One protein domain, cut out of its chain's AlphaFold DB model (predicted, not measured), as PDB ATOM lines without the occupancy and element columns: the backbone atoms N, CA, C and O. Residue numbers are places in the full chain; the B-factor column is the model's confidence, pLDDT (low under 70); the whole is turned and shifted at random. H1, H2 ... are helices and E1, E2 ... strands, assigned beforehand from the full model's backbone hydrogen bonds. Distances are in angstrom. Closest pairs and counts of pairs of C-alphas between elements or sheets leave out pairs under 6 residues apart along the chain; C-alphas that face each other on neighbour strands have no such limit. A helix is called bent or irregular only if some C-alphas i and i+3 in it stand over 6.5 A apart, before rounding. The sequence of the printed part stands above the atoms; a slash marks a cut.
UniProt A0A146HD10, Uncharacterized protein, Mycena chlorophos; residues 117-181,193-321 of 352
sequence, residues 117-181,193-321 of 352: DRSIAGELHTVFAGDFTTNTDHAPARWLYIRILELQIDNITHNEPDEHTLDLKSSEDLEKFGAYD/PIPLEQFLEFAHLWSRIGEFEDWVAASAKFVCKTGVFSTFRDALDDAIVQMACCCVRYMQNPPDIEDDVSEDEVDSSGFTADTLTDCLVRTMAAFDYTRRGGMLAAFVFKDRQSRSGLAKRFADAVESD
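Overview. This is residues 117 to 181 and 193 to 321 of the 352 residues of an uncharacterized protein of Mycena chlorophos (UniProt A0A146HD10). Three helices, H5, H7 and H8, form an up-and-down bundle, each running against the one before it, and the long helix H4 crosses one end of H5 and H7. H2 packs along H4 on the side away from the bundle, H1 is near H2 and H5, H3 is at the far side of H2, and residues 258 to 270, with H6 among them, stick out. The printed part has 194 residues, with eight named helices and one short strand in the order H1 H2 H3 H4 E1 H5 H6 H7 H8, and its class is mostly helix. It is compact, with a radius of gyration of the C-alphas of 18.6 A and spans of 55 by 44 by 37 A.

Along the chain. Find C-alpha 196 at (26.736, 9.309, 92.918); from there H4, the longest helix, runs 33.0 A to C-alpha 218 at (45.362, 25.547, 70.975). Look next at H2, residues 139 to 157, 28.7 A long, and H1, residues 117 to 132, 20.9 A. H1 is irregular, with C-alphas 128 and 131 9.3 A apart, and has a kink of 64 degrees near residue 126. H3 is residues 171 to 178, and E1, residues 222 to 224, pairs with no named strand. H5, residues 232 to 252, is 30.2 A long; H6 is residues 263 to 268; H7, residues 273 to 291, is 25.9 A. H8, residues 309 to 320, ends at C-alpha 320, (29.332, -2.420, 60.051).

Arrangement. Start at H4, which touches H2 at a shallow tilt of 28 degrees, closest at the C-alphas of Leu 205 and Glu 150, 6.1 A. With residues 203 to 211 alone H4 touches H7, at a steep tilt of 59 degrees; the closest C-alphas, of Gly 210 and Arg 291, are 4.5 A apart. With residues 213 to 217 alone it touches H5, closest at Glu 213 and Arg 233, C-alphas 6.2 A apart. H5 and H7 touch, opposite ways at 18 degrees, a shallow tilt, closest at the C-alphas of Met 251 and Ala 273, 5.3 A. H7 and H8 are a helical hairpin, with the C-alphas of Val 281 and Ala 311 closest at 5.0 A. H5 and H8 touch at Val 241 and Phe 314, C-alphas 5.1 A apart. H1 is close to but not clearly touching H5, 7.3 A between the C-alphas of Phe 128 and Met 251. Every O i to N i+4 pair is within hydrogen-bond range in H3 to H8; H1 has 10 of 12 and H2 14 of 15.

Size, cuts and confidence. The farthest C-alphas, of Glu 160 and Asp 264, are 54.8 A apart. Residues 182 to 192 are not printed, and C-alphas 181 and 193 stand 15.6 A apart across this cut. The links H2 to H3 and H7 to H8 are long. Look for pLDDT under 70 in 62 residues, among them 159 to 181 and 253 to 271.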
ATOM      1  N   ASP A 117      49.541   0.025  80.958       72.88
ATOM      2  CA  ASP A 117      49.044  -0.688  79.783       72.88
ATOM      3  C   ASP A 117      48.694  -2.142  80.120       72.88
ATOM      4  O   ASP A 117      47.587  -2.601  79.844       72.88
ATOM      5  N   ARG A 118      49.612  -2.851  80.786       75.81
ATOM      6  CA  ARG A 118      49.386  -4.218  81.263       75.81
ATOM      7  C   ARG A 118      48.336  -4.260  82.356       75.81
ATOM      8  O   ARG A 118      47.551  -5.196  82.381       75.81
ATOM      9  N   SER A 119      48.325  -3.272  83.245       81.00
ATOM     10  CA  SER A 119      47.309  -3.168  84.287       81.00
ATOM     11  C   SER A 119      45.901  -3.054  83.707       81.00
ATOM     12  O   SER A 119      45.044  -3.862  84.039       81.00
ATOM     13  N   ILE A 120      45.689  -2.123  82.773       77.44
ATOM     14  CA  ILE A 120      44.400  -1.923  82.100       77.44
ATOM     15  C   ILE A 120      44.009  -3.160  81.285       77.44
ATOM     16  O   ILE A 120      42.853  -3.570  81.331       77.44
ATOM     17  N   ALA A 121      44.953  -3.783  80.572       74.56
ATOM     18  CA  ALA A 121      44.679  -5.021  79.844       74.56
ATOM     19  C   ALA A 121      44.216  -6.144  80.786       74.56
ATOM     20  O   ALA A 121      43.242  -6.829  80.482       74.56
ATOM     21  N   GLY A 122      44.873  -6.288  81.940       74.44
ATOM     22  CA  GLY A 122      44.472  -7.227  82.984       74.44
ATOM     23  C   GLY A 122      43.073  -6.965  83.498       74.44
ATOM     24  O   GLY A 122      42.289  -7.890  83.588       74.44
ATOM     25  N   GLU A 123      42.743  -5.708  83.766       76.81
ATOM     26  CA  GLU A 123      41.433  -5.318  84.294       76.81
ATOM     27  C   GLU A 123      40.310  -5.569  83.303       76.81
ATOM     28  O   GLU A 123      39.273  -6.105  83.675       76.81
ATOM     29  N   LEU A 124      40.520  -5.221  82.032       73.75
ATOM     30  CA  LEU A 124      39.572  -5.552  80.972       73.75
ATOM     31  C   LEU A 124      39.380  -7.065  80.900       73.75
ATOM     32  O   LEU A 124      38.249  -7.544  80.864       73.75
ATOM     33  N   HIS A 125      40.476  -7.821  80.940       71.62
ATOM     34  CA  HIS A 125      40.404  -9.269  80.909       71.62
ATOM     35  C   HIS A 125      39.666  -9.835  82.127       71.62
ATOM     36  O   HIS A 125      38.768 -10.642  81.938       71.62
ATOM     37  N   THR A 126      39.954  -9.379  83.347       72.62
ATOM     38  CA  THR A 126      39.277  -9.846  84.567       72.62
ATOM     39  C   THR A 126      37.821  -9.396  84.637       72.62
ATOM     40  O   THR A 126      36.999 -10.120  85.179       72.62
ATOM     41  N   VAL A 127      37.461  -8.241  84.063       72.62
ATOM     42  CA  VAL A 127      36.060  -7.789  83.981       72.62
ATOM     43  C   VAL A 127      35.224  -8.735  83.124       72.62
ATOM     44  O   VAL A 127      34.094  -9.037  83.491       72.62
ATOM     45  N   PHE A 128      35.763  -9.210  81.997       68.69
ATOM     46  CA  PHE A 128      35.002 -10.065  81.083       68.69
ATOM     47  C   PHE A 128      35.211 -11.567  81.307       68.69
ATOM     48  O   PHE A 128      34.318 -12.352  81.016       68.69
ATOM     49  N   ALA A 129      36.378 -11.985  81.794       63.38
ATOM     50  CA  ALA A 129      36.658 -13.376  82.142       63.38
ATOM     51  C   ALA A 129      36.245 -13.713  83.585       63.38
ATOM     52  O   ALA A 129      36.152 -14.886  83.933       63.38
ATOM     53  N   GLY A 130      36.005 -12.707  84.431       64.69
ATOM     54  CA  GLY A 130      35.630 -12.883  85.831       64.69
ATOM     55  C   GLY A 130      36.680 -13.636  86.651       64.69
ATOM     56  O   GLY A 130      37.886 -13.593  86.373       64.69
ATOM     57  N   ASP A 131      36.183 -14.390  87.635       59.38
ATOM     58  CA  ASP A 131      36.964 -15.214  88.570       59.38
ATOM     59  C   ASP A 131      37.720 -16.374  87.889       59.38
ATOM     60  O   ASP A 131      38.456 -17.120  88.535       59.38
ATOM     61  N   PHE A 132      37.563 -16.544  86.571       60.69
ATOM     62  CA  PHE A 132      38.293 -17.549  85.805       60.69
ATOM     63  C   PHE A 132      39.809 -17.279  85.781       60.69
ATOM     64  O   PHE A 132      40.618 -18.205  85.798       60.69
ATOM     65  N   THR A 133      40.208 -16.007  85.720       64.06
ATOM     66  CA  THR A 133      41.612 -15.611  85.469       64.06
ATOM     67  C   THR A 133      42.314 -15.077  86.704       64.06
ATOM     68  O   THR A 133      43.540 -15.149  86.801       64.06
ATOM     69  N   THR A 134      41.538 -14.564  87.651       66.69
ATOM     70  CA  THR A 134      42.006 -13.992  88.906       66.69
ATOM     71  C   THR A 134      41.214 -14.576  90.065       66.69
ATOM     72  O   THR A 134      40.061 -14.960  89.926       66.69
ATOM     73  N   ASN A 135      41.833 -14.630  91.236       62.75
ATOM     74  CA  ASN A 135      41.212 -15.075  92.480       62.75
ATOM     75  C   ASN A 135      40.496 -13.944  93.245       62.75
ATOM     76  O   ASN A 135      40.030 -14.173  94.364       62.75
ATOM     77  N   THR A 136      40.454 -12.724  92.704       66.38
ATOM     78  CA  THR A 136      39.812 -11.569  93.347       66.38
ATOM     79  C   THR A 136      39.389 -10.513  92.324       66.38
ATOM     80  O   THR A 136      40.127 -10.219  91.396       66.38
ATOM     81  N   ASP A 137      38.249  -9.848  92.527       68.31
ATOM     82  CA  ASP A 137      37.974  -8.561  91.869       68.31
ATOM     83  C   ASP A 137      38.493  -7.403  92.739       68.31
ATOM     84  O   ASP A 137      38.444  -7.439  93.974       68.31
ATOM     85  N   HIS A 138      39.008  -6.362  92.095       71.75
ATOM     86  CA  HIS A 138      39.458  -5.124  92.717       71.75
ATOM     87  C   HIS A 138      38.722  -3.943  92.087       71.75
ATOM     88  O   HIS A 138      39.347  -3.025  91.567       71.75
ATOM     89  N   ALA A 139      37.389  -3.911  92.181       71.50
ATOM     90  CA  ALA A 139      36.581  -2.801  91.666       71.50
ATOM     91  C   ALA A 139      37.118  -1.386  92.023       71.50
ATOM     92  O   ALA A 139      37.107  -0.523  91.140       71.50
ATOM     93  N   PRO A 140      37.679  -1.124  93.230       74.81
ATOM     94  CA  PRO A 140      38.338   0.153  93.540       74.81
ATOM     95  C   PRO A 140      39.522   0.530  92.626       74.81
ATOM     96  O   PRO A 140      39.792   1.714  92.432       74.81
ATOM     97  N   ALA A 141      40.228  -0.441  92.037       76.19
ATOM     98  CA  ALA A 141      41.350  -0.194  91.128       76.19
ATOM     99  C   ALA A 141      40.915   0.536  89.842       76.19
ATOM    100  O   ALA A 141      41.689   1.297  89.265       76.19
ATOM    101  N   ARG A 142      39.651   0.394  89.425       78.75
ATOM    102  CA  ARG A 142      39.108   1.093  88.247       78.75
ATOM    103  C   ARG A 142      39.098   2.613  88.448       78.75
ATOM    104  O   ARG A 142      39.506   3.363  87.562       78.75
ATOM    105  N   TRP A 143      38.738   3.052  89.652       80.25
ATOM    106  CA  TRP A 143      38.755   4.458  90.077       80.25
ATOM    107  C   TRP A 143      40.165   5.012  90.205       80.25
ATOM    108  O   TRP A 143      40.448   6.154  89.853       80.25
ATOM    109  N   LEU A 144      41.085   4.165  90.643       81.62
ATOM    110  CA  LEU A 144      42.496   4.490  90.677       81.62
ATOM    111  C   LEU A 144      43.044   4.841  89.278       81.62
ATOM    112  O   LEU A 144      43.763   5.830  89.145       81.62
ATOM    113  N   TYR A 145      42.680   4.109  88.221       82.75
ATOM    114  CA  TYR A 145      43.121   4.459  86.860       82.75
ATOM    115  C   TYR A 145      42.583   5.809  86.381       82.75
ATOM    116  O   TYR A 145      43.324   6.559  85.746       82.75
ATOM    117  N   ILE A 146      41.329   6.132  86.714       84.75
ATOM    118  CA  ILE A 146      40.697   7.427  86.411       84.75
ATOM    119  C   ILE A 146      41.501   8.561  87.045       84.75
ATOM    120  O   ILE A 146      41.940   9.468  86.343       84.75
ATOM    121  N   ARG A 147      41.786   8.448  88.344       84.75
ATOM    122  CA  ARG A 147      42.542   9.454  89.104       84.75
ATOM    123  C   ARG A 147      43.991   9.580  88.625       84.75
ATOM    124  O   ARG A 147      44.538  10.676  88.586       84.75
ATOM    125  N   ILE A 148      44.629   8.473  88.222       83.88
ATOM    126  CA  ILE A 148      45.963   8.514  87.596       83.88
ATOM    127  C   ILE A 148      45.909   9.289  86.275       83.88
ATOM    128  O   ILE A 148      46.800  10.098  86.023       83.88
ATOM    129  N   LEU A 149      44.902   9.046  85.430       85.31
ATOM    130  CA  LEU A 149      44.755   9.733  84.146       85.31
ATOM    131  C   LEU A 149      44.496  11.233  84.329       85.31
ATOM    132  O   LEU A 149      45.144  12.037  83.665       85.31
ATOM    133  N   GLU A 150      43.603  11.595  85.243       85.31
ATOM    134  CA  GLU A 150      43.324  12.982  85.626       85.31
ATOM    135  C   GLU A 150      44.602  13.698  86.073       85.31
ATOM    136  O   GLU A 150      45.005  14.690  85.468       85.31
ATOM    137  N   LEU A 151      45.340  13.090  87.007       83.19
ATOM    138  CA  LEU A 151      46.635  13.587  87.456       83.19
ATOM    139  C   LEU A 151      47.624  13.782  86.293       83.19
ATOM    140  O   LEU A 151      48.411  14.728  86.295       83.19
ATOM    141  N   GLN A 152      47.643  12.887  85.299       83.06
ATOM    142  CA  GLN A 152      48.504  13.063  84.123       83.06
ATOM    143  C   GLN A 152      48.056  14.235  83.248       83.06
ATOM    144  O   GLN A 152      48.914  14.977  82.770       83.06
ATOM    145  N   ILE A 153      46.750  14.411  83.048       86.12
ATOM    146  CA  ILE A 153      46.202  15.542  82.295       86.12
ATOM    147  C   ILE A 153      46.615  16.852  82.965       86.12
ATOM    148  O   ILE A 153      47.218  17.692  82.301       86.12
ATOM    149  N   ASP A 154      46.394  16.982  84.272       82.94
ATOM    150  CA  ASP A 154      46.670  18.218  85.009       82.94
ATOM    151  C   ASP A 154      48.156  18.581  84.996       82.94
ATOM    152  O   ASP A 154      48.529  19.726  84.729       82.94
ATOM    153  N   ASN A 155      49.028  17.583  85.183       80.88
ATOM    154  CA  ASN A 155      50.474  17.777  85.089       80.88
ATOM    155  C   ASN A 155      50.906  18.292  83.706       80.88
ATOM    156  O   ASN A 155      51.866  19.058  83.609       80.88
ATOM    157  N   ILE A 156      50.225  17.876  82.634       80.81
ATOM    158  CA  ILE A 156      50.544  18.301  81.265       80.81
ATOM    159  C   ILE A 156      49.977  19.693  80.964       80.81
ATOM    160  O   ILE A 156      50.644  20.491  80.295       80.81
ATOM    161  N   THR A 157      48.755  19.990  81.409       82.06
ATOM    162  CA  THR A 157      48.040  21.222  81.044       82.06
ATOM    163  C   THR A 157      48.428  22.417  81.902       82.06
ATOM    164  O   THR A 157      48.545  23.519  81.358       82.06
ATOM    165  N   HIS A 158      48.644  22.225  83.207       74.56
ATOM    166  CA  HIS A 158      48.739  23.335  84.157       74.56
ATOM    167  C   HIS A 158      50.154  23.657  84.630       74.56
ATOM    168  O   HIS A 158      50.398  24.810  84.968       74.56
ATOM    169  N   ASN A 159      51.112  22.720  84.591       62.50
ATOM    170  CA  ASN A 159      52.509  22.939  85.023       62.50
ATOM    171  C   ASN A 159      52.672  23.540  86.447       62.50
ATOM    172  O   ASN A 159      53.782  23.894  86.849       62.50
ATOM    173  N   GLU A 160      51.585  23.636  87.210       54.12
ATOM    174  CA  GLU A 160      51.499  24.044  88.604       54.12
ATOM    175  C   GLU A 160      50.774  22.915  89.349       54.12
ATOM    176  O   GLU A 160      49.834  22.343  88.795       54.12
ATOM    177  N   PRO A 161      51.224  22.535  90.556       49.53
ATOM    178  CA  PRO A 161      50.549  21.512  91.344       49.53
ATOM    179  C   PRO A 161      49.125  21.979  91.670       49.53
ATOM    180  O   PRO A 161      48.947  22.961  92.390       49.53
ATOM    181  N   ASP A 162      48.132  21.288  91.114       49.34
ATOM    182  CA  ASP A 162      46.718  21.499  91.424       49.34
ATOM    183  C   ASP A 162      46.428  20.981  92.847       49.34
ATOM    184  O   ASP A 162      47.038  20.013  93.299       49.34
ATOM    185  N   GLU A 163      45.491  21.585  93.572       44.38
ATOM    186  CA  GLU A 163      45.001  21.047  94.848       44.38
ATOM    187  C   GLU A 163      44.284  19.690  94.690       44.38
ATOM    188  O   GLU A 163      44.183  18.928  95.653       44.38
ATOM    189  N   HIS A 164      43.861  19.353  93.467       43.44
ATOM    190  CA  HIS A 164      43.350  18.038  93.066       43.44
ATOM    191  C   HIS A 164      44.453  17.062  92.616       43.44
ATOM    192  O   HIS A 164      44.223  15.854  92.515       43.44
ATOM    193  N   THR A 165      45.686  17.546  92.429       45.16
ATOM    194  CA  THR A 165      46.867  16.693  92.253       45.16
ATOM    195  C   THR A 165      47.157  16.023  93.594       45.16
ATOM    196  O   THR A 165      47.750  16.624  94.487       45.16
ATOM    197  N   LEU A 166      46.747  14.762  93.748       42.81
ATOM    198  CA  LEU A 166      47.056  13.966  94.937       42.81
ATOM    199  C   LEU A 166      48.575  13.962  95.190       42.81
ATOM    200  O   LEU A 166      49.335  13.305  94.473       42.81
ATOM    201  N   ASP A 167      49.033  14.673  96.227       41.06
ATOM    202  CA  ASP A 167      50.417  14.592  96.699       41.06
ATOM    203  C   ASP A 167      50.593  13.270  97.454       41.06
ATOM    204  O   ASP A 167      50.544  13.198  98.683       41.06
ATOM    205  N   LEU A 168      50.818  12.189  96.698       40.84
ATOM    206  CA  LEU A 168      51.022  10.817  97.193       40.84
ATOM    207  C   LEU A 168      52.252  10.655  98.121       40.84
ATOM    208  O   LEU A 168      52.671   9.536  98.418       40.84
ATOM    209  N   LYS A 169      52.870  11.753  98.567       37.56
ATOM    210  CA  LYS A 169      53.937  11.783  99.573       37.56
ATOM    211  C   LYS A 169      53.405  11.737 101.002       37.56
ATOM    212  O   LYS A 169      54.183  11.422 101.904       37.56
ATOM    213  N   SER A 170      52.127  12.046 101.227       42.78
ATOM    214  CA  SER A 170      51.500  11.945 102.545       42.78
ATOM    215  C   SER A 170      50.760  10.607 102.678       42.78
ATOM    216  O   SER A 170      50.052  10.166 101.773       42.78
ATOM    217  N   SER A 171      50.939   9.919 103.809       36.12
ATOM    218  CA  SER A 171      50.222   8.670 104.094       36.12
ATOM    219  C   SER A 171      48.712   8.878 104.211       36.12
ATOM    220  O   SER A 171      47.961   7.950 103.945       36.12
ATOM    221  N   GLU A 172      48.284  10.086 104.578       40.88
ATOM    222  CA  GLU A 172      46.879  10.468 104.726       40.88
ATOM    223  C   GLU A 172      46.174  10.579 103.364       40.88
ATOM    224  O   GLU A 172      45.053  10.105 103.202       40.88
ATOM    225  N   ASP A 173      46.843  11.125 102.346       40.03
ATOM    226  CA  ASP A 173      46.271  11.222 100.995       40.03
ATOM    227  C   ASP A 173      46.327   9.874 100.262       40.03
ATOM    228  O   ASP A 173      45.439   9.549  99.475       40.03
ATOM    229  N   LEU A 174      47.305   9.029 100.606       33.56
ATOM    230  CA  LEU A 174      47.358   7.626 100.185       33.56
ATOM    231  C   LEU A 174      46.233   6.783 100.816       33.56
ATOM    232  O   LEU A 174      45.747   5.836 100.196       33.56
ATOM    233  N   GLU A 175      45.813   7.129 102.036       38.78
ATOM    234  CA  GLU A 175      44.637   6.557 102.695       38.78
ATOM    235  C   GLU A 175      43.341   7.050 102.037       38.78
ATOM    236  O   GLU A 175      42.528   6.212 101.672       38.78
ATOM    237  N   LYS A 176      43.176   8.349 101.747       38.84
ATOM    238  CA  LYS A 176      42.014   8.877 100.984       38.84
ATOM    239  C   LYS A 176      41.882   8.257  99.587       38.84
ATOM    240  O   LYS A 176      40.784   8.047  99.083       38.84
ATOM    241  N   PHE A 177      43.008   7.924  98.966       36.75
ATOM    242  CA  PHE A 177      43.060   7.263  97.667       36.75
ATOM    243  C   PHE A 177      42.630   5.790  97.700       36.75
ATOM    244  O   PHE A 177      42.087   5.294  96.714       36.75
ATOM    245  N   GLY A 178      42.883   5.091  98.813       33.81
ATOM    246  CA  GLY A 178      42.628   3.655  98.977       33.81
ATOM    247  C   GLY A 178      41.470   3.288  99.911       33.81
ATOM    248  O   GLY A 178      41.126   2.111  99.980       33.81
ATOM    249  N   ALA A 179      40.885   4.250 100.626       30.73
ATOM    250  CA  ALA A 179      39.815   4.047 101.598       30.73
ATOM    251  C   ALA A 179      38.458   4.438 101.007       30.73
ATOM    252  O   ALA A 179      37.850   5.429 101.394       30.73
ATOM    253  N   TYR A 180      37.974   3.620 100.083       33.66
ATOM    254  CA  TYR A 180      36.537   3.473  99.895       33.66
ATOM    255  C   TYR A 180      36.239   1.987 100.074       33.66
ATOM    256  O   TYR A 180      36.442   1.190  99.160       33.66
ATOM    257  N   ASP A 181      35.827   1.615 101.289       30.47
ATOM    258  CA  ASP A 181      35.016   0.414 101.487       30.47
ATOM    259  C   ASP A 181      33.710   0.685 100.734       30.47
ATOM    260  O   ASP A 181      32.898   1.518 101.141       30.47
ATOM    261  N   PRO A 193      23.379   0.827  89.539       53.44
ATOM    262  CA  PRO A 193      23.660   1.419  90.836       53.44
ATOM    263  C   PRO A 193      25.115   1.893  90.851       53.44
ATOM    264  O   PRO A 193      25.962   1.313  91.519       53.44
ATOM    265  N   ILE A 194      25.430   2.925  90.068       59.09
ATOM    266  CA  ILE A 194      26.703   3.631  90.214       59.09
ATOM    267  C   ILE A 194      26.498   4.638  91.352       59.09
ATOM    268  O   ILE A 194      25.633   5.512  91.222       59.09
ATOM    269  N   PRO A 195      27.244   4.539  92.468       69.81
ATOM    270  CA  PRO A 195      27.240   5.556  93.511       69.81
ATOM    271  C   PRO A 195      27.412   6.956  92.915       69.81
ATOM    272  O   PRO A 195      28.189   7.160  91.983       69.81
ATOM    273  N   LEU A 196      26.700   7.944  93.454       68.44
ATOM    274  CA  LEU A 196      26.736   9.309  92.918       68.44
ATOM    275  C   LEU A 196      28.166   9.867  92.846       68.44
ATOM    276  O   LEU A 196      28.517  10.512  91.869       68.44
ATOM    277  N   GLU A 197      28.999   9.589  93.847       72.50
ATOM    278  CA  GLU A 197      30.398  10.040  93.901       72.50
ATOM    279  C   GLU A 197      31.214   9.501  92.722       72.50
ATOM    280  O   GLU A 197      31.854  10.255  91.997       72.50
ATOM    281  N   GLN A 198      31.085   8.205  92.462       73.44
ATOM    282  CA  GLN A 198      31.684   7.511  91.328       73.44
ATOM    283  C   GLN A 198      31.219   8.098  89.988       73.44
ATOM    284  O   GLN A 198      32.001   8.345  89.070       73.44
ATOM    285  N   PHE A 199      29.927   8.388  89.880       72.25
ATOM    286  CA  PHE A 199      29.374   9.039  88.701       72.25
ATOM    287  C   PHE A 199      29.934  10.459  88.491       72.25
ATOM    288  O   PHE A 199      30.220  10.849  87.357       72.25
ATOM    289  N   LEU A 200      30.120  11.224  89.571       77.44
ATOM    290  CA  LEU A 200      30.709  12.563  89.529       77.44
ATOM    291  C   LEU A 200      32.197  12.529  89.161       77.44
ATOM    292  O   LEU A 200      32.614  13.355  88.352       77.44
ATOM    293  N   GLU A 201      32.973  11.569  89.674       82.69
ATOM    294  CA  GLU A 201      34.380  11.371  89.283       82.69
ATOM    295  C   GLU A 201      34.508  11.096  87.779       82.69
ATOM    296  O   GLU A 201      35.312  11.727  87.093       82.69
ATOM    297  N   PHE A 202      33.654  10.228  87.223       80.06
ATOM    298  CA  PHE A 202      33.619  10.020  85.774       80.06
ATOM    299  C   PHE A 202      33.289  11.306  85.014       80.06
ATOM    300  O   PHE A 202      33.964  11.632  84.038       80.06
ATOM    301  N   ALA A 203      32.254  12.039  85.435       80.88
ATOM    302  CA  ALA A 203      31.868  13.295  84.796       80.88
ATOM    303  C   ALA A 203      33.017  14.311  84.800       80.88
ATOM    304  O   ALA A 203      33.265  14.974  83.791       80.88
ATOM    305  N   HIS A 204      33.723  14.397  85.927       85.69
ATOM    306  CA  HIS A 204      34.877  15.261  86.092       85.69
ATOM    307  C   HIS A 204      35.991  14.887  85.111       85.69
ATOM    308  O   HIS A 204      36.378  15.735  84.306       85.69
ATOM    309  N   LEU A 205      36.415  13.616  85.074       87.62
ATOM    310  CA  LEU A 205      37.435  13.143  84.132       87.62
ATOM    311  C   LEU A 205      37.091  13.516  82.680       87.62
ATOM    312  O   LEU A 205      37.948  14.008  81.949       87.62
ATOM    313  N   TRP A 206      35.844  13.320  82.244       87.75
ATOM    314  CA  TRP A 206      35.448  13.663  80.872       87.75
ATOM    315  C   TRP A 206      35.482  15.163  80.585       87.75
ATOM    316  O   TRP A 206      35.837  15.550  79.469       87.75
ATOM    317  N   SER A 207      35.161  16.004  81.570       88.19
ATOM    318  CA  SER A 207      35.372  17.450  81.464       88.19
ATOM    319  C   SER A 207      36.860  17.767  81.290       88.19
ATOM    320  O   SER A 207      37.223  18.478  80.354       88.19
ATOM    321  N   ARG A 208      37.731  17.169  82.120       88.50
ATOM    322  CA  ARG A 208      39.194  17.349  82.039       88.50
ATOM    323  C   ARG A 208      39.760  16.896  80.692       88.50
ATOM    324  O   ARG A 208      40.605  17.578  80.120       88.50
ATOM    325  N   ILE A 209      39.261  15.790  80.137       90.50
ATOM    326  CA  ILE A 209      39.619  15.334  78.784       90.50
ATOM    327  C   ILE A 209      39.232  16.383  77.734       90.50
ATOM    328  O   ILE A 209      40.025  16.653  76.836       90.50
ATOM    329  N   GLY A 210      38.051  17.000  77.844       91.31
ATOM    330  CA  GLY A 210      37.628  18.076  76.940       91.31
ATOM    331  C   GLY A 210      38.565  19.284  76.987       91.31
ATOM    332  O   GLY A 210      39.015  19.766  75.948       91.31
ATOM    333  N   GLU A 211      38.940  19.716  78.190       90.75
ATOM    334  CA  GLU A 211      39.912  20.798  78.387       90.75
ATOM    335  C   GLU A 211      41.299  20.445  77.834       90.75
ATOM    336  O   GLU A 211      41.961  21.279  77.214       90.75
ATOM    337  N   PHE A 212      41.731  19.193  78.009       89.94
ATOM    338  CA  PHE A 212      42.983  18.704  77.445       89.94
ATOM    339  C   PHE A 212      42.969  18.723  75.914       89.94
ATOM    340  O   PHE A 212      43.936  19.169  75.297       89.94
ATOM    341  N   GLU A 213      41.880  18.285  75.281       90.88
ATOM    342  CA  GLU A 213      41.720  18.359  73.825       90.88
ATOM    343  C   GLU A 213      41.821  19.803  73.320       90.88
ATOM    344  O   GLU A 213      42.525  20.062  72.337       90.88
ATOM    345  N   ASP A 214      41.163  20.739  74.007       90.56
ATOM    346  CA  ASP A 214      41.201  22.161  73.671       90.56
ATOM    347  C   ASP A 214      42.617  22.737  73.853       90.56
ATOM    348  O   ASP A 214      43.102  23.479  72.993       90.56
ATOM    349  N   TRP A 215      43.339  22.335  74.905       90.00
ATOM    350  CA  TRP A 215      44.747  22.687  75.113       90.00
ATOM    351  C   TRP A 215      45.661  22.126  74.013       90.00
ATOM    352  O   TRP A 215      46.527  22.839  73.492       90.00
ATOM    353  N   VAL A 216      45.474  20.866  73.604       86.50
ATOM    354  CA  VAL A 216      46.241  20.244  72.509       86.50
ATOM    355  C   VAL A 216      45.975  20.973  71.190       86.50
ATOM    356  O   VAL A 216      46.913  21.264  70.442       86.50
ATOM    357  N   ALA A 217      44.712  21.308  70.914       86.12
ATOM    358  CA  ALA A 217      44.318  22.052  69.725       86.12
ATOM    359  C   ALA A 217      44.913  23.471  69.715       86.12
ATOM    360  O   ALA A 217      45.494  23.887  68.711       86.12
ATOM    361  N   ALA A 218      44.833  24.191  70.837       87.00
ATOM    362  CA  ALA A 218      45.362  25.547  70.975       87.00
ATOM    363  C   ALA A 218      46.896  25.603  70.901       87.00
ATOM    364  O   ALA A 218      47.460  26.579  70.406       87.00
ATOM    365  N   SER A 219      47.581  24.561  71.372       79.25
ATOM    366  CA  SER A 219      49.045  24.505  71.401       79.25
ATOM    367  C   SER A 219      49.684  24.057  70.080       79.25
ATOM    368  O   SER A 219      50.909  24.068  69.977       79.25
ATOM    369  N   ALA A 220      48.886  23.667  69.075       75.25
ATOM    370  CA  ALA A 220      49.354  23.085  67.811       75.25
ATOM    371  C   ALA A 220      50.327  21.896  68.000       75.25
ATOM    372  O   ALA A 220      51.135  21.593  67.121       75.25
ATOM    373  N   LYS A 221      50.250  21.209  69.151       70.69
ATOM    374  CA  LYS A 221      51.149  20.104  69.531       70.69
ATOM    375  C   LYS A 221      50.774  18.761  68.912       70.69
ATOM    376  O   LYS A 221      51.524  17.797  69.043       70.69
ATOM    377  N   PHE A 222      49.625  18.684  68.243       75.75
ATOM    378  CA  PHE A 222      49.186  17.475  67.562       75.75
ATOM    379  C   PHE A 222      49.532  17.514  66.074       75.75
ATOM    380  O   PHE A 222      49.017  18.342  65.324       75.75
ATOM    381  N   VAL A 223      50.355  16.559  65.641       70.88
ATOM    382  CA  VAL A 223      50.663  16.330  64.227       70.88
ATOM    383  C   VAL A 223      50.370  14.872  63.886       70.88
ATOM    384  O   VAL A 223      51.129  13.966  64.236       70.88
ATOM    385  N   CYS A 224      49.274  14.628  63.165       71.12
ATOM    386  CA  CYS A 224      48.977  13.305  62.625       71.12
ATOM    387  C   CYS A 224      49.859  13.038  61.393       71.12
ATOM    388  O   CYS A 224      49.610  13.570  60.313       71.12
ATOM    389  N   LYS A 225      50.887  12.191  61.530       70.81
ATOM    390  CA  LYS A 225      51.816  11.876  60.424       70.81
ATOM    391  C   LYS A 225      51.152  11.192  59.230       70.81
ATOM    392  O   LYS A 225      51.639  11.304  58.111       70.81
ATOM    393  N   THR A 226      50.087  10.441  59.478       72.44
ATOM    394  CA  THR A 226      49.402   9.643  58.457       72.44
ATOM    395  C   THR A 226      48.308  10.428  57.736       72.44
ATOM    396  O   THR A 226      47.819   9.963  56.713       72.44
ATOM    397  N   GLY A 227      47.904  11.590  58.269       74.56
ATOM    398  CA  GLY A 227      46.752  12.353  57.782       74.56
ATOM    399  C   GLY A 227      45.406  11.645  57.971       74.56
ATOM    400  O   GLY A 227      44.404  12.123  57.452       74.56
ATOM    401  N   VAL A 228      45.373  10.514  58.691       75.75
ATOM    402  CA  VAL A 228      44.143   9.742  58.952       75.75
ATOM    403  C   VAL A 228      43.189  10.531  59.841       75.75
ATOM    404  O   VAL A 228      41.981  10.497  59.627       75.75
ATOM    405  N   PHE A 229      43.733  11.277  60.802       83.19
ATOM    406  CA  PHE A 229      42.956  12.114  61.705       83.19
ATOM    407  C   PHE A 229      43.273  13.580  61.477       83.19
ATOM    408  O   PHE A 229      44.438  13.972  61.371       83.19
ATOM    409  N   SER A 230      42.216  14.387  61.427       81.94
ATOM    410  CA  SER A 230      42.334  15.830  61.239       81.94
ATOM    411  C   SER A 230      42.587  16.567  62.554       81.94
ATOM    412  O   SER A 230      43.210  17.627  62.557       81.94
ATOM    413  N   THR A 231      42.166  15.980  63.678       86.50
ATOM    414  CA  THR A 231      42.318  16.545  65.020       86.50
ATOM    415  C   THR A 231      42.733  15.483  66.040       86.50
ATOM    416  O   THR A 231      42.567  14.283  65.814       86.50
ATOM    417  N   PHE A 232      43.255  15.926  67.189       85.69
ATOM    418  CA  PHE A 232      43.525  15.040  68.327       85.69
ATOM    419  C   PHE A 232      42.240  14.374  68.839       85.69
ATOM    420  O   PHE A 232      42.232  13.172  69.091       85.69
ATOM    421  N   ARG A 233      41.137  15.135  68.901       89.50
ATOM    422  CA  ARG A 233      39.807  14.634  69.273       89.50
ATOM    423  C   ARG A 233      39.351  13.491  68.365       89.50
ATOM    424  O   ARG A 233      38.899  12.474  68.872       89.50
ATOM    425  N   ASP A 234      39.523  13.612  67.045       85.88
ATOM    426  CA  ASP A 234      39.140  12.542  66.109       85.88
ATOM    427  C   ASP A 234      39.893  11.238  66.387       85.88
ATOM    428  O   ASP A 234      39.289  10.165  66.320       85.88
ATOM    429  N   ALA A 235      41.193  11.347  66.693       84.56
ATOM    430  CA  ALA A 235      42.059  10.216  67.016       84.56
ATOM    431  C   ALA A 235      41.692   9.577  68.363       84.56
ATOM    432  O   ALA A 235      41.672   8.352  68.476       84.56
ATOM    433  N   LEU A 236      41.372  10.390  69.376       87.38
ATOM    434  CA  LEU A 236      40.928   9.902  70.682       87.38
ATOM    435  C   LEU A 236      39.562   9.211  70.590       87.38
ATOM    436  O   LEU A 236      39.403   8.108  71.109       87.38
ATOM    437  N   ASP A 237      38.605   9.815  69.884       90.06
ATOM    438  CA  ASP A 237      37.301   9.208  69.607       90.06
ATOM    439  C   ASP A 237      37.457   7.854  68.911       90.06
ATOM    440  O   ASP A 237      36.758   6.901  69.244       90.06
ATOM    441  N   ASP A 238      38.382   7.761  67.954       85.56
ATOM    442  CA  ASP A 238      38.657   6.516  67.247       85.56
ATOM    443  C   ASP A 238      39.185   5.430  68.189       85.56
ATOM    444  O   ASP A 238      38.674   4.312  68.189       85.56
ATOM    445  N   ALA A 239      40.141   5.772  69.055       83.62
ATOM    446  CA  ALA A 239      40.673   4.849  70.054       83.62
ATOM    447  C   ALA A 239      39.591   4.362  71.038       83.62
ATOM    448  O   ALA A 239      39.528   3.170  71.346       83.62
ATOM    449  N   ILE A 240      38.711   5.260  71.498       86.94
ATOM    450  CA  ILE A 240      37.590   4.923  72.391       86.94
ATOM    451  C   ILE A 240      36.602   3.979  71.693       86.94
ATOM    452  O   ILE A 240      36.215   2.963  72.274       86.94
ATOM    453  N   VAL A 241      36.214   4.283  70.449       88.19
ATOM    454  CA  VAL A 241      35.308   3.443  69.649       88.19
ATOM    455  C   VAL A 241      35.904   2.054  69.448       88.19
ATOM    456  O   VAL A 241      35.232   1.062  69.717       88.19
ATOM    457  N   GLN A 242      37.172   1.970  69.045       81.06
ATOM    458  CA  GLN A 242      37.844   0.691  68.836       81.06
ATOM    459  C   GLN A 242      37.906  -0.151  70.114       81.06
ATOM    460  O   GLN A 242      37.612  -1.345  70.068       81.06
ATOM    461  N   MET A 243      38.244   0.455  71.257       82.38
ATOM    462  CA  MET A 243      38.273  -0.246  72.545       82.38
ATOM    463  C   MET A 243      36.888  -0.788  72.920       82.38
ATOM    464  O   MET A 243      36.754  -1.946  73.315       82.38
ATOM    465  N   ALA A 244      35.842   0.018  72.746       85.81
ATOM    466  CA  ALA A 244      34.470  -0.400  73.002       85.81
ATOM    467  C   ALA A 244      34.023  -1.535  72.067       85.81
ATOM    468  O   ALA A 244      33.413  -2.502  72.522       85.81
ATOM    469  N   CYS A 245      34.380  -1.474  70.780       83.69
ATOM    470  CA  CYS A 245      34.131  -2.563  69.836       83.69
ATOM    471  C   CYS A 245      34.875  -3.842  70.240       83.69
ATOM    472  O   CYS A 245      34.307  -4.925  70.130       83.69
ATOM    473  N   CYS A 246      36.107  -3.737  70.753       77.62
ATOM    474  CA  CYS A 246      36.833  -4.890  71.292       77.62
ATOM    475  C   CYS A 246      36.090  -5.515  72.479       77.62
ATOM    476  O   CYS A 246      35.972  -6.733  72.531       77.62
ATOM    477  N   CYS A 247      35.541  -4.701  73.383       80.50
ATOM    478  CA  CYS A 247      34.748  -5.181  74.517       80.50
ATOM    479  C   CYS A 247      33.481  -5.921  74.058       80.50
ATOM    480  O   CYS A 247      33.194  -7.016  74.535       80.50
ATOM    481  N   VAL A 248      32.743  -5.358  73.094       83.31
ATOM    482  CA  VAL A 248      31.549  -6.009  72.524       83.31
ATOM    483  C   VAL A 248      31.918  -7.314  71.829       83.31
ATOM    484  O   VAL A 248      31.282  -8.332  72.074       83.31
ATOM    485  N   ARG A 249      32.975  -7.319  71.011       78.56
ATOM    486  CA  ARG A 249      33.434  -8.529  70.317       78.56
ATOM    487  C   ARG A 249      33.919  -9.604  71.270       78.56
ATOM    488  O   ARG A 249      33.663 -10.772  71.008       78.56
ATOM    489  N   TYR A 250      34.582  -9.215  72.357       74.31
ATOM    490  CA  TYR A 250      34.964 -10.138  73.419       74.31
ATOM    491  C   TYR A 250      33.725 -10.802  74.027       74.31
ATOM    492  O   TYR A 250      33.727 -12.004  74.235       74.31
ATOM    493  N   MET A 251      32.642 -10.051  74.251       75.19
ATOM    494  CA  MET A 251      31.376 -10.614  74.741       75.19
ATOM    495  C   MET A 251      30.622 -11.450  73.696       75.19
ATOM    496  O   MET A 251      29.915 -12.377  74.065       75.19
ATOM    497  N   GLN A 252      30.733 -11.123  72.404       76.06
ATOM    498  CA  GLN A 252      30.101 -11.886  71.315       76.06
ATOM    499  C   GLN A 252      30.839 -13.188  71.005       76.06
ATOM    500  O   GLN A 252      30.222 -14.172  70.614       76.06
ATOM    501  N   ASN A 253      32.163 -13.167  71.142       69.25
ATOM    502  CA  ASN A 253      33.050 -14.293  70.892       69.25
ATOM    503  C   ASN A 253      33.952 -14.469  72.118       69.25
ATOM    504  O   ASN A 253      35.162 -14.222  72.014       69.25
ATOM    505  N   PRO A 254      33.387 -14.828  73.289       62.38
ATOM    506  CA  PRO A 254      34.198 -15.087  74.464       62.38
ATOM    507  C   PRO A 254      35.208 -16.171  74.073       62.38
ATOM    508  O   PRO A 254      34.809 -17.206  73.538       62.38
ATOM    509  N   PRO A 255      36.517 -15.917  74.217       53.56
ATOM    510  CA  PRO A 255      37.545 -16.760  73.622       53.56
ATOM    511  C   PRO A 255      37.517 -18.157  74.237       53.56
ATOM    512  O   PRO A 255      38.101 -18.304  75.302       53.56
ATOM    513  N   ASP A 256      36.868 -19.142  73.591       46.81
ATOM    514  CA  ASP A 256      36.693 -20.540  74.042       46.81
ATOM    515  C   ASP A 256      36.825 -20.679  75.573       46.81
ATOM    516  O   ASP A 256      37.641 -21.454  76.083       46.81
ATOM    517  N   ILE A 257      36.061 -19.872  76.325       47.06
ATOM    518  CA  ILE A 257      35.854 -20.073  77.762       47.06
ATOM    519  C   ILE A 257      34.760 -21.142  77.845       47.06
ATOM    520  O   ILE A 257      33.675 -20.923  78.366       47.06
ATOM    521  N   GLU A 258      35.007 -22.273  77.185       40.38
ATOM    522  CA  GLU A 258      34.162 -23.452  77.251       40.38
ATOM    523  C   GLU A 258      34.370 -24.037  78.646       40.38
ATOM    524  O   GLU A 258      35.431 -24.581  78.939       40.38
ATOM    525  N   ASP A 259      33.412 -23.783  79.538       43.38
ATOM    526  CA  ASP A 259      32.898 -24.779  80.484       43.38
ATOM    527  C   ASP A 259      31.694 -24.232  81.266       43.38
ATOM    528  O   ASP A 259      31.758 -23.155  81.861       43.38
ATOM    529  N   ASP A 260      30.637 -25.047  81.278       43.72
ATOM    530  CA  ASP A 260      29.543 -25.187  82.253       43.72
ATOM    531  C   ASP A 260      28.730 -23.975  82.724       43.72
ATOM    532  O   ASP A 260      27.741 -24.181  83.427       43.72
ATOM    533  N   VAL A 261      29.015 -22.748  82.286       44.44
ATOM    534  CA  VAL A 261      27.963 -21.726  82.270       44.44
ATOM    535  C   VAL A 261      27.069 -22.123  81.107       44.44
ATOM    536  O   VAL A 261      27.402 -21.869  79.947       44.44
ATOM    537  N   SER A 262      25.991 -22.861  81.386       46.81
ATOM    538  CA  SER A 262      25.018 -23.191  80.345       46.81
ATOM    539  C   SER A 262      24.635 -21.898  79.619       46.81
ATOM    540  O   SER A 262      24.626 -20.825  80.228       46.81
ATOM    541  N   GLU A 263      24.308 -21.969  78.326       51.53
ATOM    542  CA  GLU A 263      23.737 -20.808  77.619       51.53
ATOM    543  C   GLU A 263      22.607 -20.169  78.458       51.53
ATOM    544  O   GLU A 263      22.500 -18.947  78.519       51.53
ATOM    545  N   ASP A 264      21.873 -20.995  79.221       51.22
ATOM    546  CA  ASP A 264      20.856 -20.580  80.189       51.22
ATOM    547  C   ASP A 264      21.386 -19.729  81.371       51.22
ATOM    548  O   ASP A 264      20.679 -18.828  81.823       51.22
ATOM    549  N   GLU A 265      22.592 -19.967  81.903       49.44
ATOM    550  CA  GLU A 265      23.173 -19.166  82.995       49.44
ATOM    551  C   GLU A 265      23.693 -17.803  82.504       49.44
ATOM    552  O   GLU A 265      23.463 -16.793  83.178       49.44
ATOM    553  N   VAL A 266      24.299 -17.734  81.309       50.84
ATOM    554  CA  VAL A 266      24.712 -16.454  80.695       50.84
ATOM    555  C   VAL A 266      23.484 -15.584  80.404       50.84
ATOM    556  O   VAL A 266      23.462 -14.405  80.778       50.84
ATOM    557  N   ASP A 267      22.430 -16.175  79.828       49.69
ATOM    558  CA  ASP A 267      21.171 -15.479  79.536       49.69
ATOM    559  C   ASP A 267      20.416 -15.059  80.809       49.69
ATOM    560  O   ASP A 267      19.762 -14.010  80.825       49.69
ATOM    561  N   SER A 268      20.541 -15.808  81.913       48.25
ATOM    562  CA  SER A 268      19.843 -15.492  83.170       48.25
ATOM    563  C   SER A 268      20.312 -14.194  83.843       48.25
ATOM    564  O   SER A 268      19.555 -13.593  84.609       48.25
ATOM    565  N   SER A 269      21.530 -13.728  83.539       59.69
ATOM    566  CA  SER A 269      22.092 -12.481  84.082       59.69
ATOM    567  C   SER A 269      21.554 -11.215  83.398       59.69
ATOM    568  O   SER A 269      21.653 -10.117  83.949       59.69
ATOM    569  N   GLY A 270      21.025 -11.342  82.172       62.62
ATOM    570  CA  GLY A 270      20.642 -10.216  81.312       62.62
ATOM    571  C   GLY A 270      21.816  -9.375  80.775       62.62
ATOM    572  O   GLY A 270      21.587  -8.397  80.051       62.62
ATOM    573  N   PHE A 271      23.068  -9.726  81.091       68.69
ATOM    574  CA  PHE A 271      24.264  -9.011  80.642       68.69
ATOM    575  C   PHE A 271      24.826  -9.615  79.347       68.69
ATOM    576  O   PHE A 271      25.807 -10.353  79.338       68.69
ATOM    577  N   THR A 272      24.181  -9.291  78.227       76.38
ATOM    578  CA  THR A 272      24.557  -9.761  76.886       76.38
ATOM    579  C   THR A 272      25.430  -8.742  76.145       76.38
ATOM    580  O   THR A 272      25.555  -7.584  76.557       76.38
ATOM    581  N   ALA A 273      25.995  -9.132  74.997       80.00
ATOM    582  CA  ALA A 273      26.672  -8.198  74.095       80.00
ATOM    583  C   ALA A 273      25.762  -7.035  73.647       80.00
ATOM    584  O   ALA A 273      26.234  -5.904  73.503       80.00
ATOM    585  N   ASP A 274      24.461  -7.282  73.482       81.00
ATOM    586  CA  ASP A 274      23.475  -6.253  73.137       81.00
ATOM    587  C   ASP A 274      23.238  -5.286  74.302       81.00
ATOM    588  O   ASP A 274      23.227  -4.067  74.098       81.00
ATOM    589  N   THR A 275      23.108  -5.807  75.529       79.69
ATOM    590  CA  THR A 275      23.008  -4.986  76.745       79.69
ATOM    591  C   THR A 275      24.264  -4.131  76.917       79.69
ATOM    592  O   THR A 275      24.160  -2.918  77.107       79.69
ATOM    593  N   LEU A 276      25.456  -4.722  76.763       82.06
ATOM    594  CA  LEU A 276      26.729  -3.998  76.809       82.06
ATOM    595  C   LEU A 276      26.797  -2.914  75.725       82.06
ATOM    596  O   LEU A 276      27.195  -1.784  76.009       82.06
ATOM    597  N   THR A 277      26.374  -3.225  74.500       85.19
ATOM    598  CA  THR A 277      26.336  -2.261  73.395       85.19
ATOM    599  C   THR A 277      25.419  -1.083  73.724       85.19
ATOM    600  O   THR A 277      25.820   0.068  73.551       85.19
ATOM    601  N   ASP A 278      24.212  -1.328  74.246       81.31
ATOM    602  CA  ASP A 278      23.287  -0.254  74.638       81.31
ATOM    603  C   ASP A 278      23.868   0.607  75.772       81.31
ATOM    604  O   ASP A 278      23.834   1.842  75.698       81.31
ATOM    605  N   CYS A 279      24.478  -0.029  76.778       83.12
ATOM    606  CA  CYS A 279      25.181   0.651  77.862       83.12
ATOM    607  C   CYS A 279      26.319   1.533  77.341       83.12
ATOM    608  O   CYS A 279      26.404   2.700  77.731       83.12
ATOM    609  N   LEU A 280      27.159   1.029  76.433       86.00
ATOM    610  CA  LEU A 280      28.278   1.773  75.852       86.00
ATOM    611  C   LEU A 280      27.794   2.938  74.981       86.00
ATOM    612  O   LEU A 280      28.326   4.039  75.103       86.00
ATOM    613  N   VAL A 281      26.739   2.763  74.178       84.88
ATOM    614  CA  VAL A 281      26.140   3.854  73.382       84.88
ATOM    615  C   VAL A 281      25.662   4.997  74.282       84.88
ATOM    616  O   VAL A 281      25.961   6.163  74.012       84.88
ATOM    617  N   ARG A 282      24.924   4.689  75.356       83.50
ATOM    618  CA  ARG A 282      24.427   5.707  76.304       83.50
ATOM    619  C   ARG A 282      25.569   6.402  77.028       83.50
ATOM    620  O   ARG A 282      25.579   7.628  77.123       83.50
ATOM    621  N   THR A 283      26.529   5.609  77.486       84.62
ATOM    622  CA  THR A 283      27.740   6.057  78.172       84.62
ATOM    623  C   THR A 283      28.531   7.027  77.291       84.62
ATOM    624  O   THR A 283      28.771   8.163  77.686       84.62
ATOM    625  N   MET A 284      28.814   6.664  76.039       87.19
ATOM    626  CA  MET A 284      29.493   7.543  75.081       87.19
ATOM    627  C   MET A 284      28.706   8.811  74.750       87.19
ATOM    628  O   MET A 284      29.299   9.866  74.525       87.19
ATOM    629  N   ALA A 285      27.374   8.738  74.702       85.94
ATOM    630  CA  ALA A 285      26.545   9.913  74.459       85.94
ATOM    631  C   ALA A 285      26.619  10.910  75.623       85.94
ATOM    632  O   ALA A 285      26.806  12.108  75.398       85.94
ATOM    633  N   ALA A 286      26.529  10.402  76.851       83.62
ATOM    634  CA  ALA A 286      26.679  11.178  78.077       83.62
ATOM    635  C   ALA A 286      28.079  11.802  78.188       83.62
ATOM    636  O   ALA A 286      28.229  12.975  78.543       83.62
ATOM    637  N   PHE A 287      29.103  11.031  77.830       84.75
ATOM    638  CA  PHE A 287      30.495  11.466  77.861       84.75
ATOM    639  C   PHE A 287      30.789  12.530  76.812       84.75
ATOM    640  O   PHE A 287      31.327  13.572  77.165       84.75
ATOM    641  N   ASP A 288      30.371  12.349  75.556       88.75
ATOM    642  CA  ASP A 288      30.562  13.370  74.517       88.75
ATOM    643  C   ASP A 288      29.814  14.672  74.856       88.75
ATOM    644  O   ASP A 288      30.303  15.757  74.556       88.75
ATOM    645  N   TYR A 289      28.656  14.591  75.524       87.12
ATOM    646  CA  TYR A 289      27.955  15.775  76.032       87.12
ATOM    647  C   TYR A 289      28.763  16.497  77.120       87.12
ATOM    648  O   TYR A 289      28.953  17.712  77.035       87.12
ATOM    649  N   THR A 290      29.279  15.752  78.100       86.69
ATOM    650  CA  THR A 290      30.054  16.308  79.223       86.69
ATOM    651  C   THR A 290      31.384  16.893  78.757       86.69
ATOM    652  O   THR A 290      31.713  18.033  79.075       86.69
ATOM    653  N   ARG A 291      32.092  16.165  77.890       88.38
ATOM    654  CA  ARG A 291      33.349  16.578  77.257       88.38
ATOM    655  C   ARG A 291      33.234  17.891  76.478       88.38
ATOM    656  O   ARG A 291      34.214  18.603  76.320       88.38
ATOM    657  N   ARG A 292      32.037  18.242  75.996       88.38
ATOM    658  CA  ARG A 292      31.749  19.511  75.297       88.38
ATOM    659  C   ARG A 292      31.287  20.635  76.236       88.38
ATOM    660  O   ARG A 292      30.717  21.619  75.767       88.38
ATOM    661  N   GLY A 293      31.480  20.480  77.545       88.44
ATOM    662  CA  GLY A 293      31.068  21.442  78.571       88.44
ATOM    663  C   GLY A 293      29.606  21.314  79.007       88.44
ATOM    664  O   GLY A 293      29.088  22.188  79.703       88.44
ATOM    665  N   GLY A 294      28.907  20.254  78.592       86.81
ATOM    666  CA  GLY A 294      27.573  19.945  79.090       86.81
ATOM    667  C   GLY A 294      27.609  19.480  80.549       86.81
ATOM    668  O   GLY A 294      28.517  18.773  80.970       86.81
ATOM    669  N   MET A 295      26.597  19.835  81.339       82.31
ATOM    670  CA  MET A 295      26.478  19.322  82.708       82.31
ATOM    671  C   MET A 295      25.820  17.947  82.691       82.31
ATOM    672  O   MET A 295      24.643  17.859  82.361       82.31
ATOM    673  N   LEU A 296      26.516  16.884  83.101       78.38
ATOM    674  CA  LEU A 296      25.991  15.514  83.033       78.38
ATOM    675  C   LEU A 296      24.597  15.339  83.681       78.38
ATOM    676  O   LEU A 296      23.764  14.614  83.150       78.38
ATOM    677  N   ALA A 297      24.285  16.074  84.756       76.62
ATOM    678  CA  ALA A 297      22.955  16.078  85.386       76.62
ATOM    679  C   ALA A 297      21.811  16.591  84.479       76.62
ATOM    680  O   ALA A 297      20.643  16.303  84.726       76.62
ATOM    681  N   ALA A 298      22.135  17.359  83.437       80.12
ATOM    682  CA  ALA A 298      21.202  17.850  82.424       80.12
ATOM    683  C   ALA A 298      21.147  16.951  81.175       80.12
ATOM    684  O   ALA A 298      20.385  17.233  80.244       80.12
ATOM    685  N   PHE A 299      21.949  15.884  81.124       79.56
ATOM    686  CA  PHE A 299      21.965  14.963  79.999       79.56
ATOM    687  C   PHE A 299      20.679  14.130  79.960       79.56
ATOM    688  O   PHE A 299      20.312  13.467  80.927       79.56
ATOM    689  N   VAL A 300      20.011  14.126  78.806       79.81
ATOM    690  CA  VAL A 300      18.827  13.298  78.555       79.81
ATOM    691  C   VAL A 300      19.065  12.486  77.292       79.81
ATOM    692  O   VAL A 300      19.099  13.035  76.189       79.81
ATOM    693  N   PHE A 301      19.192  11.169  77.447       76.44
ATOM    694  CA  PHE A 301      19.268  10.250  76.316       76.44
ATOM    695  C   PHE A 301      17.866  10.065  75.723       76.44
ATOM    696  O   PHE A 301      17.037   9.364  76.301       76.44
ATOM    697  N   LYS A 302      17.574  10.743  74.606       74.62
ATOM    698  CA  LYS A 302      16.225  10.752  74.016       74.62
ATOM    699  C   LYS A 302      15.930   9.499  73.196       74.62
ATOM    700  O   LYS A 302      14.885   8.892  73.392       74.62
ATOM    701  N   ASP A 303      16.836   9.106  72.303       69.25
ATOM    702  CA  ASP A 303      16.692   7.913  71.462       69.25
ATOM    703  C   ASP A 303      18.016   7.545  70.758       69.25
ATOM    704  O   ASP A 303      18.992   8.296  70.775       69.25
ATOM    705  N   ARG A 304      18.040   6.384  70.087       60.19
ATOM    706  CA  ARG A 304      19.180   5.931  69.264       60.19
ATOM    707  C   ARG A 304      19.433   6.798  68.017       60.19
ATOM    708  O   ARG A 304      20.466   6.623  67.384       60.19
ATOM    709  N   GLN A 305      18.538   7.710  67.635       54.09
ATOM    710  CA  GLN A 305      18.700   8.558  66.441       54.09
ATOM    711  C   GLN A 305      19.331   9.922  66.765       54.09
ATOM    712  O   GLN A 305      19.942  10.544  65.901       54.09
ATOM    713  N   SER A 306      19.264  10.347  68.025       57.84
ATOM    714  CA  SER A 306      19.861  11.566  68.585       57.84
ATOM    715  C   SER A 306      21.262  11.336  69.169       57.84
ATOM    716  O   SER A 306      21.706  12.073  70.051       57.84
ATOM    717  N   ARG A 307      21.974  10.311  68.676       67.31
ATOM    718  CA  ARG A 307      23.326   9.947  69.125       67.31
ATOM    719  C   ARG A 307      24.289  11.129  68.970       67.31
ATOM    720  O   ARG A 307      24.306  11.814  67.946       67.31
ATOM    721  N   SER A 308      25.122  11.325  69.991       77.06
ATOM    722  CA  SER A 308      26.291  12.201  69.917       77.06
ATOM    723  C   SER A 308      27.252  11.730  68.813       77.06
ATOM    724  O   SER A 308      27.104  10.620  68.291       77.06
ATOM    725  N   GLY A 309      28.250  12.545  68.454       86.81
ATOM    726  CA  GLY A 309      29.198  12.167  67.399       86.81
ATOM    727  C   GLY A 309      29.912  10.853  67.721       86.81
ATOM    728  O   GLY A 309      29.985   9.963  66.877       86.81
ATOM    729  N   LEU A 310      30.342  10.703  68.975       89.00
ATOM    730  CA  LEU A 310      31.030   9.512  69.467       89.00
ATOM    731  C   LEU A 310      30.105   8.286  69.542       89.00
ATOM    732  O   LEU A 310      30.440   7.225  69.020       89.00
ATOM    733  N   ALA A 311      28.912   8.438  70.126       88.94
ATOM    734  CA  ALA A 311      27.954   7.339  70.262       88.94
ATOM    735  C   ALA A 311      27.457   6.829  68.903       88.94
ATOM    736  O   ALA A 311      27.204   5.636  68.738       88.94
ATOM    737  N   LYS A 312      27.321   7.730  67.922       90.88
ATOM    738  CA  LYS A 312      26.984   7.364  66.548       90.88
ATOM    739  C   LYS A 312      28.114   6.566  65.911       90.88
ATOM    740  O   LYS A 312      27.851   5.480  65.419       90.88
ATOM    741  N   ARG A 313      29.356   7.062  65.989       90.25
ATOM    742  CA  ARG A 313      30.532   6.356  65.457       90.25
ATOM    743  C   ARG A 313      30.648   4.938  66.009       90.25
ATOM    744  O   ARG A 313      30.883   4.026  65.233       90.25
ATOM    745  N   PHE A 314      30.454   4.753  67.314       90.75
ATOM    746  CA  PHE A 314      30.492   3.425  67.925       90.75
ATOM    747  C   PHE A 314      29.368   2.508  67.445       90.75
ATOM    748  O   PHE A 314      29.610   1.348  67.133       90.75
ATOM    749  N   ALA A 315      28.140   3.009  67.359       89.69
ATOM    750  CA  ALA A 315      27.043   2.172  66.903       89.69
ATOM    751  C   ALA A 315      27.171   1.798  65.417       89.69
ATOM    752  O   ALA A 315      26.991   0.635  65.077       89.69
ATOM    753  N   ASP A 316      27.558   2.751  64.564       89.75
ATOM    754  CA  ASP A 316      27.845   2.497  63.148       89.75
ATOM    755  C   ASP A 316      28.990   1.466  63.020       89.75
ATOM    756  O   ASP A 316      28.924   0.551  62.203       89.75
ATOM    757  N   ALA A 317      30.013   1.572  63.875       88.38
ATOM    758  CA  ALA A 317      31.131   0.637  63.956       88.38
ATOM    759  C   ALA A 317      30.692  -0.796  64.303       88.38
ATOM    760  O   ALA A 317      31.088  -1.735  63.613       88.38
ATOM    761  N   VAL A 318      29.853  -0.970  65.328       86.62
ATOM    762  CA  VAL A 318      29.310  -2.283  65.713       86.62
ATOM    763  C   VAL A 318      28.415  -2.866  64.612       86.62
ATOM    764  O   VAL A 318      28.495  -4.059  64.339       86.62
ATOM    765  N   GLU A 319      27.601  -2.040  63.947       86.81
ATOM    766  CA  GLU A 319      26.693  -2.472  62.870       86.81
ATOM    767  C   GLU A 319      27.430  -2.848  61.570       86.81
ATOM    768  O   GLU A 319      26.950  -3.685  60.809       86.81
ATOM    769  N   SER A 320      28.586  -2.232  61.302       82.06
ATOM    770  CA  SER A 320      29.332  -2.420  60.051       82.06
ATOM    771  C   SER A 320      30.029  -3.777  59.915       82.06
ATOM    772  O   SER A 320      30.418  -4.142  58.807       82.06
ATOM    773  N   ASP A 321      30.220  -4.497  61.026       66.75
ATOM    774  CA  ASP A 321      31.055  -5.703  61.136       66.75
ATOM    775  C   ASP A 321      32.468  -5.560  60.518       66.75
ATOM    776  O   ASP A 321      33.165  -6.541  60.261       66.75
TER     777      ASP A 321